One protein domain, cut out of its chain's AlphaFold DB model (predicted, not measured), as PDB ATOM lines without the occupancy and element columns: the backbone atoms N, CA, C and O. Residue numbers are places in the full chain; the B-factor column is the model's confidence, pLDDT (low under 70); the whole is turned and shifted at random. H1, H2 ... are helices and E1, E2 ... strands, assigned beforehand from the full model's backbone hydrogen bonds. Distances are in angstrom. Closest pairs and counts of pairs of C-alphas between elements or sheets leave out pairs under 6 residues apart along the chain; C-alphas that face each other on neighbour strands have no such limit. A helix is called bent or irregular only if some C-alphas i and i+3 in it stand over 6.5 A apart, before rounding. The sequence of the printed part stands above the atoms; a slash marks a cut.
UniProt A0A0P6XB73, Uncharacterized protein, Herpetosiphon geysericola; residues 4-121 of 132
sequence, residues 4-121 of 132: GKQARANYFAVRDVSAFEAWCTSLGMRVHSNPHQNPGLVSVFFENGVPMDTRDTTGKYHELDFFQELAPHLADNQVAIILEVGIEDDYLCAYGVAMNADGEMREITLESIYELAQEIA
ATOM      1  N   GLY A   4     -10.407 -25.906 -25.763       84.81
ATOM      2  CA  GLY A   4      -9.125 -26.319 -25.177       84.81
ATOM      3  C   GLY A   4      -8.018 -25.270 -25.314       84.81
ATOM      4  O   GLY A   4      -6.849 -25.629 -25.434       84.81
ATOM      5  N   LYS A   5      -8.392 -23.986 -25.346       90.19
ATOM      6  CA  LYS A   5      -7.477 -22.884 -25.638       90.19
ATOM      7  C   LYS A   5      -6.465 -22.697 -24.515       90.19
ATOM      8  O   LYS A   5      -6.840 -22.565 -23.351       90.19
ATOM      9  N   GLN A   6      -5.196 -22.609 -24.878       93.00
ATOM     10  CA  GLN A   6      -4.127 -22.185 -23.986       93.00
ATOM     11  C   GLN A   6      -3.422 -20.995 -24.605       93.00
ATOM     12  O   GLN A   6      -3.134 -20.988 -25.802       93.00
ATOM     13  N   ALA A   7      -3.104 -20.009 -23.772       95.88
ATOM     14  CA  ALA A   7      -2.290 -18.892 -24.204       95.88
ATOM     15  C   ALA A   7      -1.167 -18.601 -23.212       95.88
ATOM     16  O   ALA A   7      -1.206 -18.983 -22.034       95.88
ATOM     17  N   ARG A   8      -0.132 -17.931 -23.710       96.81
ATOM     18  CA  ARG A   8       0.977 -17.425 -22.902       96.81
ATOM     19  C   ARG A   8       1.554 -16.161 -23.507       96.81
ATOM     20  O   ARG A   8       1.523 -15.981 -24.724       96.81
ATOM     21  N   ALA A   9       2.170 -15.352 -22.659       98.00
ATOM     22  CA  ALA A   9       2.969 -14.224 -23.092       98.00
ATOM     23  C   ALA A   9       4.475 -14.548 -23.144       98.00
ATOM     24  O   ALA A   9       4.952 -15.519 -22.546       98.00
ATOM     25  N   ASN A  10       5.259 -13.702 -23.811       98.12
ATOM     26  CA  ASN A  10       6.683 -13.537 -23.492       98.12
ATOM     27  C   ASN A  10       6.862 -12.874 -22.107       98.12
ATOM     28  O   ASN A  10       5.891 -12.598 -21.403       98.12
ATOM     29  N   TYR A  11       8.114 -12.641 -21.703       98.12
ATOM     30  CA  TYR A  11       8.412 -11.744 -20.586       98.12
ATOM     31  C   TYR A  11       8.520 -10.302 -21.086       98.12
ATOM     32  O   TYR A  11       9.201 -10.060 -22.082       98.12
ATOM     33  N   PHE A  12       7.900  -9.366 -20.374       98.31
ATOM     34  CA  PHE A  12       7.930  -7.928 -20.651       98.31
ATOM     35  C   PHE A  12       7.870  -7.126 -19.343       98.31
ATOM     36  O   PHE A  12       7.486  -7.652 -18.297       98.31
ATOM     37  N   ALA A  13       8.277  -5.856 -19.380       98.19
ATOM     38  CA  ALA A  13       8.119  -4.953 -18.238       98.19
ATOM     39  C   ALA A  13       6.765  -4.225 -18.283       98.19
ATOM     40  O   ALA A  13       6.262  -3.869 -19.352       98.19
ATOM     41  N   VAL A  14       6.207  -3.964 -17.105       98.38
ATOM     42  CA  VAL A  14       4.970  -3.193 -16.916       98.38
ATOM     43  C   VAL A  14       5.251  -1.934 -16.105       98.38
ATOM     44  O   VAL A  14       6.230  -1.877 -15.361       98.38
ATOM     45  N   ARG A  15       4.393  -0.921 -16.244       98.06
ATOM     46  CA  ARG A  15       4.519   0.359 -15.523       98.06
ATOM     47  C   ARG A  15       4.354   0.192 -14.014       98.06
ATOM     48  O   ARG A  15       5.075   0.817 -13.244       98.06
ATOM     49  N   ASP A  16       3.406  -0.653 -13.613       97.75
ATOM     50  CA  ASP A  16       3.076  -0.960 -12.223       97.75
ATOM     51  C   ASP A  16       2.719  -2.448 -12.111       97.75
ATOM     52  O   ASP A  16       1.695  -2.900 -12.631       97.75
ATOM     53  N   VAL A  17       3.592  -3.213 -11.452       96.56
ATOM     54  CA  VAL A  17       3.437  -4.667 -11.293       96.56
ATOM     55  C   VAL A  17       2.208  -5.004 -10.453       96.56
ATOM     56  O   VAL A  17       1.473  -5.919 -10.806       96.56
ATOM     57  N   SER A  18       1.943  -4.258  -9.380       96.06
ATOM     58  CA  SER A  18       0.821  -4.548  -8.484       96.06
ATOM     59  C   SER A  18      -0.524  -4.252  -9.147       96.06
ATOM     60  O   SER A  18      -1.456  -5.049  -9.024       96.06
ATOM     61  N   ALA A  19      -0.627  -3.147  -9.891       97.62
ATOM     62  CA  ALA A  19      -1.826  -2.841 -10.670       97.62
ATOM     63  C   ALA A  19      -2.060  -3.879 -11.778       97.62
ATOM     64  O   ALA A  19      -3.192  -4.316 -11.993       97.62
ATOM     65  N   PHE A  20      -0.988  -4.311 -12.448       97.81
ATOM     66  CA  PHE A  20      -1.059  -5.337 -13.483       97.81
ATOM     67  C   PHE A  20      -1.489  -6.704 -12.934       97.81
ATOM     68  O   PHE A  20      -2.356  -7.353 -13.514       97.81
ATOM     69  N   GLU A  21      -0.934  -7.137 -11.800       96.62
ATOM     70  CA  GLU A  21      -1.321  -8.387 -11.136       96.62
ATOM     71  C   GLU A  21      -2.791  -8.379 -10.703       96.62
ATOM     72  O   GLU A  21      -3.488  -9.385 -10.869       96.62
ATOM     73  N   ALA A  22      -3.286  -7.246 -10.198       96.25
ATOM     74  CA  ALA A  22      -4.690  -7.089  -9.832       96.25
ATOM     75  C   ALA A  22      -5.617  -7.192 -11.056       96.25
ATOM     76  O   ALA A  22      -6.602  -7.935 -11.011       96.25
ATOM     77  N   TRP A  23      -5.278  -6.511 -12.157       96.06
ATOM     78  CA  TRP A  23      -6.010  -6.618 -13.422       96.06
ATOM     79  C   TRP A  23      -6.000  -8.057 -13.951       96.06
ATOM     80  O   TRP A  23      -7.064  -8.625 -14.195       96.06
ATOM     81  N   CYS A  24      -4.835  -8.713 -13.988       95.62
ATOM     82  CA  CYS A  24      -4.726 -10.111 -14.409       95.62
ATOM     83  C   CYS A  24      -5.596 -11.049 -13.569       95.62
ATOM     84  O   CYS A  24      -6.322 -11.880 -14.113       95.62
ATOM     85  N   THR A  25      -5.563 -10.886 -12.245       93.44
ATOM     86  CA  THR A  25      -6.362 -11.691 -11.315       93.44
ATOM     87  C   THR A  25      -7.858 -11.495 -11.551       93.44
ATOM     88  O   THR A  25      -8.615 -12.463 -11.503       93.44
ATOM     89  N   SER A  26      -8.295 -10.265 -11.849       92.12
ATOM     90  CA  SER A  26      -9.703  -9.970 -12.146       92.12
ATOM     91  C   SER A  26     -10.216 -10.681 -13.404       92.12
ATOM     92  O   SER A  26     -11.399 -11.009 -13.480       92.12
ATOM     93  N   LEU A  27      -9.314 -10.988 -14.339       92.62
ATOM     94  CA  LEU A  27      -9.589 -11.723 -15.574       92.62
ATOM     95  C   LEU A  27      -9.320 -13.235 -15.454       92.62
ATOM     96  O   LEU A  27      -9.397 -13.958 -16.444       92.62
ATOM     97  N   GLY A  28      -8.973 -13.732 -14.260       90.25
ATOM     98  CA  GLY A  28      -8.638 -15.145 -14.043       90.25
ATOM     99  C   GLY A  28      -7.308 -15.578 -14.669       90.25
ATOM    100  O   GLY A  28      -7.083 -16.768 -14.886       90.25
ATOM    101  N   MET A  29      -6.420 -14.630 -14.971       93.81
ATOM    102  CA  MET A  29      -5.096 -14.897 -15.526       93.81
ATOM    103  C   MET A  29      -4.048 -15.010 -14.422       93.81
ATOM    104  O   MET A  29      -4.133 -14.354 -13.382       93.81
ATOM    105  N   ARG A  30      -2.997 -15.797 -14.675       93.38
ATOM    106  CA  ARG A  30      -1.893 -15.972 -13.726       93.38
ATOM    107  C   ARG A  30      -0.643 -15.248 -14.203       93.38
ATOM    108  O   ARG A  30      -0.070 -15.605 -15.234       93.38
ATOM    109  N   VAL A  31      -0.188 -14.281 -13.409       96.56
ATOM    110  CA  VAL A  31       1.106 -13.623 -13.609       96.56
ATOM    111  C   VAL A  31       2.229 -14.540 -13.134       96.56
ATOM    112  O   VAL A  31       2.141 -15.191 -12.092       96.56
ATOM    113  N   HIS A  32       3.294 -14.600 -13.919       96.12
ATOM    114  CA  HIS A  32       4.518 -15.314 -13.611       96.12
ATOM    115  C   HIS A  32       5.706 -14.356 -13.676       96.12
ATOM    116  O   HIS A  32       5.863 -13.602 -14.634       96.12
ATOM    117  N   SER A  33       6.586 -14.436 -12.686       94.31
ATOM    118  CA  SER A  33       7.845 -13.697 -12.643       94.31
ATOM    119  C   SER A  33       8.992 -14.656 -12.332       94.31
ATOM    120  O   SER A  33       8.820 -15.673 -11.662       94.31
ATOM    121  N   ASN A  34      10.181 -14.354 -12.850       91.75
ATOM    122  CA  ASN A  34      11.396 -15.088 -12.512       91.75
ATOM    123  C   ASN A  34      12.508 -14.079 -12.214       91.75
ATOM    124  O   ASN A  34      13.263 -13.729 -13.120       91.75
ATOM    125  N   PRO A  35      12.633 -13.598 -10.966       88.88
ATOM    126  CA  PRO A  35      13.567 -12.524 -10.636       88.88
ATOM    127  C   PRO A  35      15.042 -12.921 -10.801       88.88
ATOM    128  O   PRO A  35      15.894 -12.044 -10.898       88.88
ATOM    129  N   HIS A  36      15.357 -14.219 -10.854       89.44
ATOM    130  CA  HIS A  36      16.726 -14.700 -11.050       89.44
ATOM    131  C   HIS A  36      17.169 -14.656 -12.514       89.44
ATOM    132  O   HIS A  36      18.334 -14.380 -12.785       89.44
ATOM    133  N   GLN A  37      16.262 -14.950 -13.450       89.44
ATOM    134  CA  GLN A  37      16.567 -14.970 -14.887       89.44
ATOM    135  C   GLN A  37      16.141 -13.678 -15.594       89.44
ATOM    136  O   GLN A  37      16.827 -13.229 -16.504       89.44
ATOM    137  N   ASN A  38      15.036 -13.078 -15.151       91.81
ATOM    138  CA  ASN A  38      14.350 -11.954 -15.785       91.81
ATOM    139  C   ASN A  38      13.925 -10.915 -14.723       91.81
ATOM    140  O   ASN A  38      12.728 -10.741 -14.469       91.81
ATOM    141  N   PRO A  39      14.876 -10.252 -14.040       91.62
ATOM    142  CA  PRO A  39      14.554  -9.286 -12.993       91.62
ATOM    143  C   PRO A  39      13.706  -8.131 -13.543       91.62
ATOM    144  O   PRO A  39      14.054  -7.519 -14.549       91.62
ATOM    145  N   GLY A  40      12.595  -7.829 -12.866       92.75
ATOM    146  CA  GLY A  40      11.687  -6.737 -13.237       92.75
ATOM    147  C   GLY A  40      10.748  -7.032 -14.411       92.75
ATOM    148  O   GLY A  40      10.019  -6.133 -14.823       92.75
ATOM    149  N   LEU A  41      10.740  -8.262 -14.940       97.50
ATOM    150  CA  LEU A  41       9.835  -8.668 -16.015       97.50
ATOM    151  C   LEU A  41       8.751  -9.624 -15.509       97.50
ATOM    152  O   LEU A  41       8.975 -10.445 -14.613       97.50
ATOM    153  N   VAL A  42       7.595  -9.554 -16.157       97.81
ATOM    154  CA  VAL A  42       6.435 -10.413 -15.922       97.81
ATOM    155  C   VAL A  42       6.030 -11.122 -17.208       97.81
ATOM    156  O   VAL A  42       6.334 -10.672 -18.308       97.81
ATOM    157  N   SER A  43       5.351 -12.250 -17.062       97.50
ATOM    158  CA  SER A  43       4.682 -12.982 -18.133       97.50
ATOM    159  C   SER A  43       3.299 -13.410 -17.647       97.50
ATOM    160  O   SER A  43       3.051 -13.451 -16.442       97.50
ATOM    161  N   VAL A  44       2.394 -13.729 -18.566       96.94
ATOM    162  CA  VAL A  44       1.021 -14.137 -18.252       96.94
ATOM    163  C   VAL A  44       0.739 -15.495 -18.874       96.94
ATOM    164  O   VAL A  44       1.100 -15.746 -20.025       96.94
ATOM    165  N   PHE A  45       0.091 -16.367 -18.106       94.81
ATOM    166  CA  PHE A  45      -0.448 -17.641 -18.569       94.81
ATOM    167  C   PHE A  45      -1.970 -17.625 -18.470       94.81
ATOM    168  O   PHE A  45      -2.535 -17.133 -17.490       94.81
ATOM    169  N   PHE A  46      -2.606 -18.213 -19.478       93.81
ATOM    170  CA  PHE A  46      -4.046 -18.196 -19.664       93.81
ATOM    171  C   PHE A  46      -4.566 -19.633 -19.680       93.81
ATOM    172  O   PHE A  46      -4.167 -20.427 -20.535       93.81
ATOM    173  N   GLU A  47      -5.453 -19.973 -18.747       85.12
ATOM    174  CA  GLU A  47      -5.995 -21.336 -18.649       85.12
ATOM    175  C   GLU A  47      -7.131 -21.606 -19.643       85.12
ATOM    176  O   GLU A  47      -7.363 -22.759 -19.989       85.12
ATOM    177  N   ASN A  48      -7.802 -20.553 -20.127       89.31
ATOM    178  CA  ASN A  48      -8.953 -20.643 -21.035       89.31
ATOM    179  C   ASN A  48      -8.792 -19.750 -22.280       89.31
ATOM    180  O   ASN A  48      -9.771 -19.252 -22.841       89.31
ATOM    181  N   GLY A  49      -7.547 -19.544 -22.710       92.31
ATOM    182  CA  GLY A  49      -7.205 -18.582 -23.757       92.31
ATOM    183  C   GLY A  49      -7.323 -17.122 -23.307       92.31
ATOM    184  O   GLY A  49      -7.598 -16.823 -22.144       92.31
ATOM    185  N   VAL A  50      -7.076 -16.214 -24.242       94.94
ATOM    186  CA  VAL A  50      -7.184 -14.768 -24.082       94.94
ATOM    187  C   VAL A  50      -8.645 -14.400 -23.780       94.94
ATOM    188  O   VAL A  50      -9.542 -14.820 -24.522       94.94
ATOM    189  N   PRO A  51      -8.910 -13.653 -22.690       93.81
ATOM    190  CA  PRO A  51     -10.252 -13.215 -22.330       93.81
ATOM    191  C   PRO A  51     -10.862 -12.333 -23.422       93.81
ATOM    192  O   PRO A  51     -10.203 -11.433 -23.930       93.81
ATOM    193  N   MET A  52     -12.126 -12.582 -23.762       91.69
ATOM    194  CA  MET A  52     -12.896 -11.771 -24.727       91.69
ATOM    195  C   MET A  52     -14.074 -11.048 -24.065       91.69
ATOM    196  O   MET A  52     -14.745 -10.223 -24.683       91.69
ATOM    197  N   ASP A  53     -14.335 -11.362 -22.798       91.44
ATOM    198  CA  ASP A  53     -15.383 -10.752 -22.004       91.44
ATOM    199  C   ASP A  53     -14.959 -10.622 -20.538       91.44
ATOM    200  O   ASP A  53     -14.032 -11.281 -20.058       91.44
ATOM    201  N   THR A  54     -15.653  -9.736 -19.831       89.75
ATOM    202  CA  THR A  54     -15.612  -9.626 -18.373       89.75
ATOM    203  C   THR A  54     -17.014  -9.736 -17.800       89.75
ATOM    204  O   THR A  54     -18.015  -9.566 -18.501       89.75
ATOM    205  N   ARG A  55     -17.106 -10.007 -16.497       88.44
ATOM    206  CA  ARG A  55     -18.380 -10.124 -15.788       88.44
ATOM    207  C   ARG A  55     -18.462  -9.100 -14.665       88.44
ATOM    208  O   ARG A  55     -17.588  -9.057 -13.803       88.44
ATOM    209  N   ASP A  56     -19.527  -8.304 -14.651       86.19
ATOM    210  CA  ASP A  56     -19.757  -7.342 -13.571       86.19
ATOM    211  C   ASP A  56     -20.333  -7.997 -12.300       86.19
ATOM    212  O   ASP A  56     -20.639  -9.191 -12.250       86.19
ATOM    213  N   THR A  57     -20.522  -7.192 -11.251       87.06
ATOM    214  CA  THR A  57     -21.052  -7.647  -9.954       87.06
ATOM    215  C   THR A  57     -22.506  -8.123 -10.008       87.06
ATOM    216  O   THR A  57     -22.940  -8.847  -9.112       87.06
ATOM    217  N   THR A  58     -23.261  -7.753 -11.046       90.06
ATOM    218  CA  THR A  58     -24.626  -8.249 -11.298       90.06
ATOM    219  C   THR A  58     -24.624  -9.568 -12.065       90.06
ATOM    220  O   THR A  58     -25.652 -10.237 -12.184       90.06
ATOM    221  N   GLY A  59     -23.455  -9.969 -12.562       87.00
ATOM    222  CA  GLY A  59     -23.255 -11.171 -13.335       87.00
ATOM    223  C   GLY A  59     -23.471 -10.989 -14.836       87.00
ATOM    224  O   GLY A  59     -23.538 -12.009 -15.527       87.00
ATOM    225  N   LYS A  60     -23.589  -9.753 -15.333       91.50
ATOM    226  CA  LYS A  60     -23.740  -9.446 -16.759       91.50
ATOM    227  C   LYS A  60     -22.370  -9.435 -17.446       91.50
ATOM    228  O   LYS A  60     -21.403  -8.926 -16.882       91.50
ATOM    229  N   TYR A  61     -22.321  -9.995 -18.655       90.56
ATOM    230  CA  TYR A  61     -21.131  -9.992 -19.505       90.56
ATOM    231  C   TYR A  61     -20.975  -8.669 -20.254       90.56
ATOM    232  O   TYR A  61     -21.962  -8.105 -20.739       90.56
ATOM    233  N   HIS A  62     -19.729  -8.220 -20.366       91.06
ATOM    234  CA  HIS A  62     -19.308  -7.067 -21.154       91.06
ATOM    235  C   HIS A  62     -18.176  -7.486 -22.081       91.06
ATOM    236  O   HIS A  62     -17.319  -8.270 -21.682       91.06
ATOM    237  N   GLU A  63     -18.192  -6.971 -23.307       93.38
ATOM    238  CA  GLU A  63     -17.118  -7.184 -24.276       93.38
ATOM    239  C   GLU A  63     -15.807  -6.595 -23.749       93.38
ATOM    240  O   GLU A  63     -15.800  -5.517 -23.148       93.38
ATOM    241  N   LEU A  64     -14.716  -7.326 -23.956       94.00
ATOM    242  CA  LEU A  64     -13.380  -6.948 -23.531       94.00
ATOM    243  C   LEU A  64     -12.460  -6.913 -24.746       94.00
ATOM    244  O   LEU A  64     -12.181  -7.947 -25.352       94.00
ATOM    245  N   ASP A  65     -11.916  -5.736 -25.038       95.25
ATOM    246  CA  ASP A  65     -10.778  -5.617 -25.941       95.25
ATOM    247  C   ASP A  65      -9.489  -5.812 -25.134       95.25
ATOM    248  O   ASP A  65      -8.878  -4.865 -24.635       95.25
ATOM    249  N   PHE A  66      -9.111  -7.079 -24.958       96.00
ATOM    250  CA  PHE A  66      -7.982  -7.465 -24.114       96.00
ATOM    251  C   PHE A  66      -6.688  -6.734 -24.480       96.00
ATOM    252  O   PHE A  66      -5.924  -6.338 -23.600       96.00
ATOM    253  N   PHE A  67      -6.423  -6.571 -25.776       96.19
ATOM    254  CA  PHE A  67      -5.185  -5.961 -26.238       96.19
ATOM    255  C   PHE A  67      -5.182  -4.459 -25.955       96.19
ATOM    256  O   PHE A  67      -4.218  -3.951 -25.379       96.19
ATOM    257  N   GLN A  68      -6.286  -3.765 -26.237       95.38
ATOM    258  CA  GLN A  68      -6.403  -2.351 -25.880       95.38
ATOM    259  C   GLN A  68      -6.315  -2.123 -24.365       95.38
ATOM    260  O   GLN A  68      -5.701  -1.147 -23.934       95.38
ATOM    261  N   GLU A  69      -6.850  -3.031 -23.542       97.00
ATOM    262  CA  GLU A  69      -6.699  -2.950 -22.085       97.00
ATOM    263  C   GLU A  69      -5.283  -3.278 -21.594       97.00
ATOM    264  O   GLU A  69      -4.822  -2.690 -20.616       97.00
ATOM    265  N   LEU A  70      -4.554  -4.167 -22.271       97.50
ATOM    266  CA  LEU A  70      -3.177  -4.515 -21.915       97.50
ATOM    267  C   LEU A  70      -2.190  -3.372 -22.215       97.50
ATOM    268  O   LEU A  70      -1.260  -3.156 -21.436       97.50
ATOM    269  N   ALA A  71      -2.374  -2.632 -23.314       97.94
ATOM    270  CA  ALA A  71      -1.469  -1.562 -23.751       97.94
ATOM    271  C   ALA A  71      -1.080  -0.550 -22.643       97.94
ATOM    272  O   ALA A  71       0.122  -0.357 -22.424       97.94
ATOM    273  N   PRO A  72      -2.016   0.041 -21.864       98.06
ATOM    274  CA  PRO A  72      -1.678   0.995 -20.803       98.06
ATOM    275  C   PRO A  72      -0.875   0.389 -19.641       98.06
ATOM    276  O   PRO A  72      -0.263   1.136 -18.876       98.06
ATOM    277  N   HIS A  73      -0.835  -0.939 -19.493       98.31
ATOM    278  CA  HIS A  73       0.004  -1.590 -18.488       98.31
ATOM    279  C   HIS A  73       1.467  -1.717 -18.923       98.31
ATOM    280  O   HIS A  73       2.350  -1.776 -18.061       98.31
ATOM    281  N   LEU A  74       1.750  -1.753 -20.227       98.44
ATOM    282  CA  LEU A  74       3.101  -1.956 -20.749       98.44
ATOM    283  C   LEU A  74       3.994  -0.747 -20.469       98.44
ATOM    284  O   LEU A  74       3.573   0.405 -20.605       98.44
ATOM    285  N   ALA A  75       5.246  -1.006 -20.089       98.31
ATOM    286  CA  ALA A  75       6.260   0.042 -20.069       98.31
ATOM    287  C   ALA A  75       6.559   0.523 -21.504       98.31
ATOM    288  O   ALA A  75       6.544  -0.277 -22.438       98.31
ATOM    289  N   ASP A  76       6.867   1.814 -21.675       97.31
ATOM    290  CA  ASP A  76       6.939   2.479 -22.994       97.31
ATOM    291  C   ASP A  76       7.899   1.811 -23.996       97.31
ATOM    292  O   ASP A  76       7.713   1.900 -25.203       97.31
ATOM    293  N   ASN A  77       8.939   1.128 -23.512       96.62
ATOM    294  CA  ASN A  77       9.958   0.486 -24.344       96.62
ATOM    295  C   ASN A  77       9.773  -1.034 -24.491       96.62
ATOM    296  O   ASN A  77      10.744  -1.737 -24.784       96.62
ATOM    297  N   GLN A  78       8.574  -1.555 -24.226       98.12
ATOM    298  CA  GLN A  78       8.296  -2.989 -24.216       98.12
ATOM    299  C   GLN A  78       7.281  -3.397 -25.277       98.12
ATOM    300  O   GLN A  78       6.400  -2.634 -25.665       98.12
ATOM    301  N   VAL A  79       7.401  -4.658 -25.694       98.25
ATOM    302  CA  VAL A  79       6.436  -5.339 -26.554       98.25
ATOM    303  C   VAL A  79       5.970  -6.606 -25.847       98.25
ATOM    304  O   VAL A  79       6.785  -7.465 -25.489       98.25
ATOM    305  N   ALA A  80       4.658  -6.727 -25.666       98.44
ATOM    306  CA  ALA A  80       4.027  -7.977 -25.273       98.44
ATOM    307  C   ALA A  80       3.708  -8.800 -26.523       98.44
ATOM    308  O   ALA A  80       3.173  -8.285 -27.499       98.44
ATOM    309  N   ILE A  81       4.045 -10.083 -26.483       98.62
ATOM    310  CA  ILE A  81       3.714 -11.082 -27.493       98.62
ATOM    311  C   ILE A  81       2.826 -12.109 -26.814       98.62
ATOM    312  O   ILE A  81       3.296 -12.827 -25.931       98.62
ATOM    313  N   ILE A  82       1.571 -12.183 -27.237       98.31
ATOM    314  CA  ILE A  82       0.589 -13.155 -26.765       98.31
ATOM    315  C   ILE A  82       0.433 -14.222 -27.835       98.31
ATOM    316  O   ILE A  82       0.191 -13.906 -28.994       98.31
ATOM    317  N   LEU A  83       0.597 -15.481 -27.445       97.88
ATOM    318  CA  LEU A  83       0.406 -16.635 -28.314       97.88
ATOM    319  C   LEU A  83      -0.761 -17.444 -27.776       97.88
ATOM    320  O   LEU A  83      -0.737 -17.798 -26.597       97.88
ATOM    321  N   GLU A  84      -1.720 -17.776 -28.629       96.69
ATOM    322  CA  GLU A  84      -2.833 -18.665 -28.310       96.69
ATOM    323  C   GLU A  84      -2.864 -19.839 -29.284       96.69
ATOM    324  O   GLU A  84      -2.627 -19.685 -30.482       96.69
ATOM    325  N   VAL A  85      -3.179 -21.018 -28.756       95.31
ATOM    326  CA  VAL A  85      -3.495 -22.204 -29.545       95.31
ATOM    327  C   VAL A  85      -4.731 -22.888 -28.977       95.31
ATOM    328  O   VAL A  85      -4.936 -22.920 -27.763       95.31
ATOM    329  N   GLY A  86      -5.540 -23.457 -29.858       93.00
ATOM    330  CA  GLY A  86      -6.714 -24.255 -29.547       93.00
ATOM    331  C   GLY A  86      -7.125 -25.108 -30.742       93.00
ATOM    332  O   GLY A  86      -6.418 -25.189 -31.749       93.00
ATOM    333  N   ILE A  87      -8.281 -25.748 -30.621       90.12
ATOM    334  CA  ILE A  87      -8.833 -26.614 -31.663       90.12
ATOM    335  C   ILE A  87     -10.330 -26.358 -31.824       90.12
ATOM    336  O   ILE A  87     -11.052 -26.269 -30.837       90.12
ATOM    337  N   GLU A  88     -10.806 -26.227 -33.052       86.88
ATOM    338  CA  GLU A  88     -12.227 -26.165 -33.389       86.88
ATOM    339  C   GLU A  88     -12.567 -27.365 -34.270       86.88
ATOM    340  O   GLU A  88     -12.226 -27.382 -35.446       86.88
ATOM    341  N   ASP A  89     -13.199 -28.386 -33.692       86.50
ATOM    342  CA  ASP A  89     -13.421 -29.685 -34.339       86.50
ATOM    343  C   ASP A  89     -12.110 -30.289 -34.884       86.50
ATOM    344  O   ASP A  89     -11.238 -30.656 -34.094       86.50
ATOM    345  N   ASP A  90     -11.951 -30.366 -36.208       83.38
ATOM    346  CA  ASP A  90     -10.737 -30.851 -36.881       83.38
ATOM    347  C   ASP A  90      -9.778 -29.712 -37.295       83.38
ATOM    348  O   ASP A  90      -8.716 -29.962 -37.872       83.38
ATOM    349  N   TYR A  91     -10.117 -28.455 -36.994       84.00
ATOM    350  CA  TYR A  91      -9.320 -27.281 -37.340       84.00
ATOM    351  C   TYR A  91      -8.412 -26.854 -36.192       84.00
ATOM    352  O   TYR A  91      -8.846 -26.622 -35.063       84.00
ATOM    353  N   LEU A  92      -7.129 -26.673 -36.498       89.00
ATOM    354  CA  LEU A  92      -6.204 -26.015 -35.584       89.00
ATOM    355  C   LEU A  92      -6.469 -24.510 -35.606       89.00
ATOM    356  O   LEU A  92      -6.453 -23.889 -36.665       89.00
ATOM    357  N   CYS A  93      -6.643 -23.922 -34.428       90.31
ATOM    358  CA  CYS A  93      -6.704 -22.480 -34.264       90.31
ATOM    359  C   CYS A  93      -5.434 -22.026 -33.558       90.31
ATOM    360  O   CYS A  93      -5.185 -22.441 -32.427       90.31
ATOM    361  N   ALA A  94      -4.636 -21.163 -34.174       94.25
ATOM    362  CA  ALA A  94      -3.563 -20.497 -33.452       94.25
ATOM    363  C   ALA A  94      -3.290 -19.117 -34.027       94.25
ATOM    364  O   ALA A  94      -3.387 -18.898 -35.239       94.25
ATOM    365  N   TYR A  95      -2.905 -18.211 -33.142       96.69
ATOM    366  CA  TYR A  95      -2.448 -16.887 -33.516       96.69
ATOM    367  C   TYR A  95      -1.379 -16.388 -32.545       96.69
ATOM    368  O   TYR A  95      -1.214 -16.887 -31.426       96.69
ATOM    369  N   GLY A  96      -0.640 -15.384 -32.998       98.00
ATOM    370  CA  GLY A  96       0.265 -14.595 -32.189       98.00
ATOM    371  C   GLY A  96       0.022 -13.114 -32.428       98.00
ATOM    372  O   GLY A  96       0.012 -12.678 -33.575       98.00
ATOM    373  N   VAL A  97      -0.131 -12.343 -31.355       98.44
ATOM    374  CA  VAL A  97      -0.252 -10.881 -31.406       98.44
ATOM    375  C   VAL A  97       0.928 -10.259 -30.677       98.44
ATOM    376  O   VAL A  97       1.164 -10.555 -29.507       98.44
ATOM    377  N   ALA A  98       1.663  -9.390 -31.365       98.56
ATOM    378  CA  ALA A  98       2.658  -8.503 -30.779       98.56
ATOM    379  C   ALA A  98       2.067  -7.098 -30.630       98.56
ATOM    380  O   ALA A  98       1.461  -6.590 -31.573       98.56
ATOM    381  N   MET A  99       2.273  -6.467 -29.476       98.19
ATOM    382  CA  MET A  99       1.713  -5.155 -29.165       98.19
ATOM    383  C   MET A  99       2.636  -4.311 -28.282       98.19
ATOM    384  O   MET A  99       3.293  -4.841 -27.383       98.19
ATOM    385  N   ASN A 100       2.659  -2.998 -28.524       98.12
ATOM    386  CA  ASN A 100       3.387  -2.013 -27.718       98.12
ATOM    387  C   ASN A 100       2.456  -1.164 -26.825       98.12
ATOM    388  O   ASN A 100       1.234  -1.300 -26.851       98.12
ATOM    389  N   ALA A 101       3.050  -0.281 -26.017       97.62
ATOM    390  CA  ALA A 101       2.323   0.586 -25.086       97.62
ATOM    391  C   ALA A 101       1.437   1.654 -25.764       97.62
ATOM    392  O   ALA A 101       0.544   2.190 -25.112       97.62
ATOM    393  N   ASP A 102       1.660   1.935 -27.052       97.19
ATOM    394  CA  ASP A 102       0.841   2.854 -27.856       97.19
ATOM    395  C   ASP A 102      -0.406   2.162 -28.445       97.19
ATOM    396  O   ASP A 102      -1.208   2.797 -29.130       97.19
ATOM    397  N   GLY A 103      -0.579   0.857 -28.192       96.31
ATOM    398  CA  GLY A 103      -1.688   0.057 -28.713       96.31
ATOM    399  C   GLY A 103      -1.515  -0.367 -30.174       96.31
ATOM    400  O   GLY A 103      -2.461  -0.869 -30.784       96.31
ATOM    401  N   GLU A 104      -0.325  -0.189 -30.761       97.88
ATOM    402  CA  GLU A 104      -0.034  -0.705 -32.097       97.88
ATOM    403  C   GLU A 104       0.127  -2.223 -32.046       97.88
ATOM    404  O   GLU A 104       0.893  -2.749 -31.237       97.88
ATOM    405  N   MET A 105      -0.549  -2.922 -32.959       97.56
ATOM    406  CA  MET A 105      -0.577  -4.383 -32.988       97.56
ATOM    407  C   MET A 105      -0.083  -4.948 -34.319       97.56
ATOM    408  O   MET A 105      -0.259  -4.350 -35.387       97.56
ATOM    409  N   ARG A 106       0.532  -6.130 -34.259       98.00
ATOM    410  CA  ARG A 106       0.789  -7.007 -35.407       98.00
ATOM    411  C   ARG A 106       0.340  -8.412 -35.057       98.00
ATOM    412  O   ARG A 106       0.695  -8.920 -33.998       98.00
ATOM    413  N   GLU A 107      -0.401  -9.021 -35.965       97.38
ATOM    414  CA  GLU A 107      -0.950 -10.357 -35.797       97.38
ATOM    415  C   GLU A 107      -0.384 -11.289 -36.864       97.38
ATOM    416  O   GLU A 107      -0.226 -10.904 -38.024       97.38
ATOM    417  N   ILE A 108      -0.091 -12.516 -36.451       97.56
ATOM    418  CA  ILE A 108       0.080 -13.656 -37.341       97.56
ATOM    419  C   ILE A 108      -0.896 -14.743 -36.918       97.56
ATOM    420  O   ILE A 108      -1.092 -14.987 -35.727       97.56
ATOM    421  N   THR A 109      -1.471 -15.433 -37.887       95.38
ATOM    422  CA  THR A 109      -2.318 -16.606 -37.656       95.38
ATOM    423  C   THR A 109      -1.688 -17.812 -38.340       95.38
ATOM    424  O   THR A 109      -0.681 -17.689 -39.044       95.38
ATOM    425  N   LEU A 110      -2.270 -19.000 -38.168       93.38
ATOM    426  CA  LEU A 110      -1.871 -20.147 -38.991       93.38
ATOM    427  C   LEU A 110      -2.046 -19.865 -40.489       93.38
ATOM    428  O   LEU A 110      -1.251 -20.359 -41.279       93.38
ATOM    429  N   GLU A 111      -2.996 -19.008 -40.875       91.25
ATOM    430  CA  GLU A 111      -3.223 -18.628 -42.272       91.25
ATOM    431  C   GLU A 111      -2.060 -17.834 -42.874       91.25
ATOM    432  O   GLU A 111      -1.816 -17.916 -44.079       91.25
ATOM    433  N   SER A 112      -1.287 -17.121 -42.047       94.62
ATOM    434  CA  SER A 112      -0.107 -16.376 -42.499       94.62
ATOM    435  C   SER A 112       0.937 -17.282 -43.170       94.62
ATOM    436  O   SER A 112       1.728 -16.808 -43.984       94.62
ATOM    437  N   ILE A 113       0.934 -18.598 -42.903       94.75
ATOM    438  CA  ILE A 113       1.833 -19.535 -43.594       94.75
ATOM    439  C   ILE A 113       1.534 -19.637 -45.090       94.75
ATOM    440  O   ILE A 113       2.445 -19.905 -45.866       94.75
ATOM    441  N   TYR A 114       0.287 -19.416 -45.516       93.62
ATOM    442  CA  TYR A 114      -0.080 -19.489 -46.929       93.62
ATOM    443  C   TYR A 114       0.478 -18.312 -47.724       93.62
ATOM    444  O   TYR A 114       0.821 -18.480 -48.892       93.62
ATOM    445  N   GLU A 115       0.610 -17.144 -47.096       92.25
ATOM    446  CA  GLU A 115       1.290 -15.989 -47.685       92.25
ATOM    447  C   GLU A 115       2.791 -16.270 -47.811       92.25
ATOM    448  O   GLU A 115       3.347 -16.179 -48.902       92.25
ATOM    449  N   LEU A 116       3.427 -16.749 -46.734       94.44
ATOM    450  CA  LEU A 116       4.847 -17.124 -46.746       94.44
ATOM    451  C   LEU A 116       5.155 -18.259 -47.736       94.44
ATOM    452  O   LEU A 116       6.211 -18.283 -48.365       94.44
ATOM    453  N   ALA A 117       4.233 -19.205 -47.905       95.12
ATOM    454  CA  ALA A 117       4.383 -20.290 -48.864       95.12
ATOM    455  C   ALA A 117       4.420 -19.777 -50.312       95.12
ATOM    456  O   ALA A 117       5.139 -20.351 -51.130       95.12
ATOM    457  N   GLN A 118       3.710 -18.687 -50.635       91.38
ATOM    458  CA  GLN A 118       3.764 -18.073 -51.968       91.38
ATOM    459  C   GLN A 118       5.142 -17.484 -52.278       91.38
ATOM    460  O   GLN A 118       5.574 -17.532 -53.426       91.38
ATOM    461  N   GLU A 119       5.864 -16.984 -51.272       94.19
ATOM    462  CA  GLU A 119       7.204 -16.409 -51.455       94.19
ATOM    463  C   GLU A 119       8.239 -17.445 -51.923       94.19
ATOM    464  O   GLU A 119       9.213 -17.097 -52.591       94.19
ATOM    465  N   ILE A 120       8.023 -18.722 -51.591       94.50
ATOM    466  CA  ILE A 120       8.914 -19.838 -51.949       94.50
ATOM    467  C   ILE A 120       8.331 -20.754 -53.031       94.50
ATOM    468  O   ILE A 120       8.981 -21.719 -53.446       94.50
ATOM    469  N   ALA A 121       7.102 -20.487 -53.468       93.88
ATOM    470  CA  ALA A 121       6.405 -21.299 -54.447       93.88
ATOM    471  C   ALA A 121       7.118 -21.223 -55.812       93.88
ATOM    472  O   ALA A 121       7.473 -20.131 -56.268       93.88
TER     473      ALA A 121
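Overview. This is residues 4 to 121 of the 132 residues of an uncharacterized protein of Herpetosiphon geysericola (UniProt A0A0P6XB73). A twisted sheet of six strands forms a wall with two helices, H1 and H2, packed over one face and the other face bare. The small hairpin E4 and E5 lies off to one side of this body, and at another end residues 113 to 121, of which 113 to 120 belong to H3, stick out as an arm. The printed part has 118 residues with three named helices and eight named strands, in the order E1 H1 E2 E3 E4 E5 H2 E6 E7 E8 H3; the class is mixed, helices and strands. The large sheet runs E2 E3 E1 E6 E7 E8, all antiparallel. The whole is only just compact, close to loose, with a radius of gyration of the C-alphas of 15.7 A and spans of 49 by 38 by 27 A.

Along the chain. E1, residues 4 to 9, begins at C-alpha 4 (-9.125, -26.319, -25.177). H1, residues 17 to 26, is 14.2 A long. E2 is residues 30 to 33, E3 42 to 46, E4 53 to 55, E5 61 to 63. H2, residues 66 to 73, is only just irregular: C-alphas 69 and 72 are 6.51 A apart. E6, residues 79 to 88, measures 28.8 A and E7, residues 91 to 100, 29.9 A. E8 is residues 105 to 109, and H3, residues 112 to 120, ends at C-alpha 120 (8.914, -19.838, -51.949).

Arrangement. In the large sheet, N 8 and O 83 join E1 to E6 within hydrogen-bond range at 3.0 A, N 9 and O 44 E1 to E3 at 2.9 A, and N 32 and O 43 the hairpin E2 and E3 at 2.8 A. E6, E7 and E8 form a meander, each strand the antiparallel neighbour of the one before, with N 82 and O 97 at 2.8 A and N 98 and O 106 at 2.8 A. E1, H1 and E2 form a split strand-helix-strand unit, two strands running the same way with E3 between them; its crossover is right-handed. H1 and H2 are on the same face, making two layers, helices over a sheet. H1 lies over E2 at a height over the sheet of 8.8 A; their closest C-alphas, Glu 21 and Val 31, are 6.3 A apart. H2 lies over E7 at a height of 9.3 A; their closest C-alphas, Ala 71 and Asn 100, are 6.3 A apart. H1 and H2 are close but not clearly touching, with the C-alphas of Phe 20 and His 73 closest at 6.3 A. In the hairpin E4 and E5, N 54 and O 62 are 2.9 A apart; both strands are apart from E6. H3 is not on the sheet. H1 has each O i to N i+4 pair within hydrogen-bond range, H2 2 of 4 and H3 3 of 5.

Size, cuts and confidence. The C-alphas farthest apart, Thr 58 and Ala 121, are 54.7 A apart. The printed part has no cut, and no link is long. Mean pLDDT of the printed part is 94.3, and no printed residue is under 70.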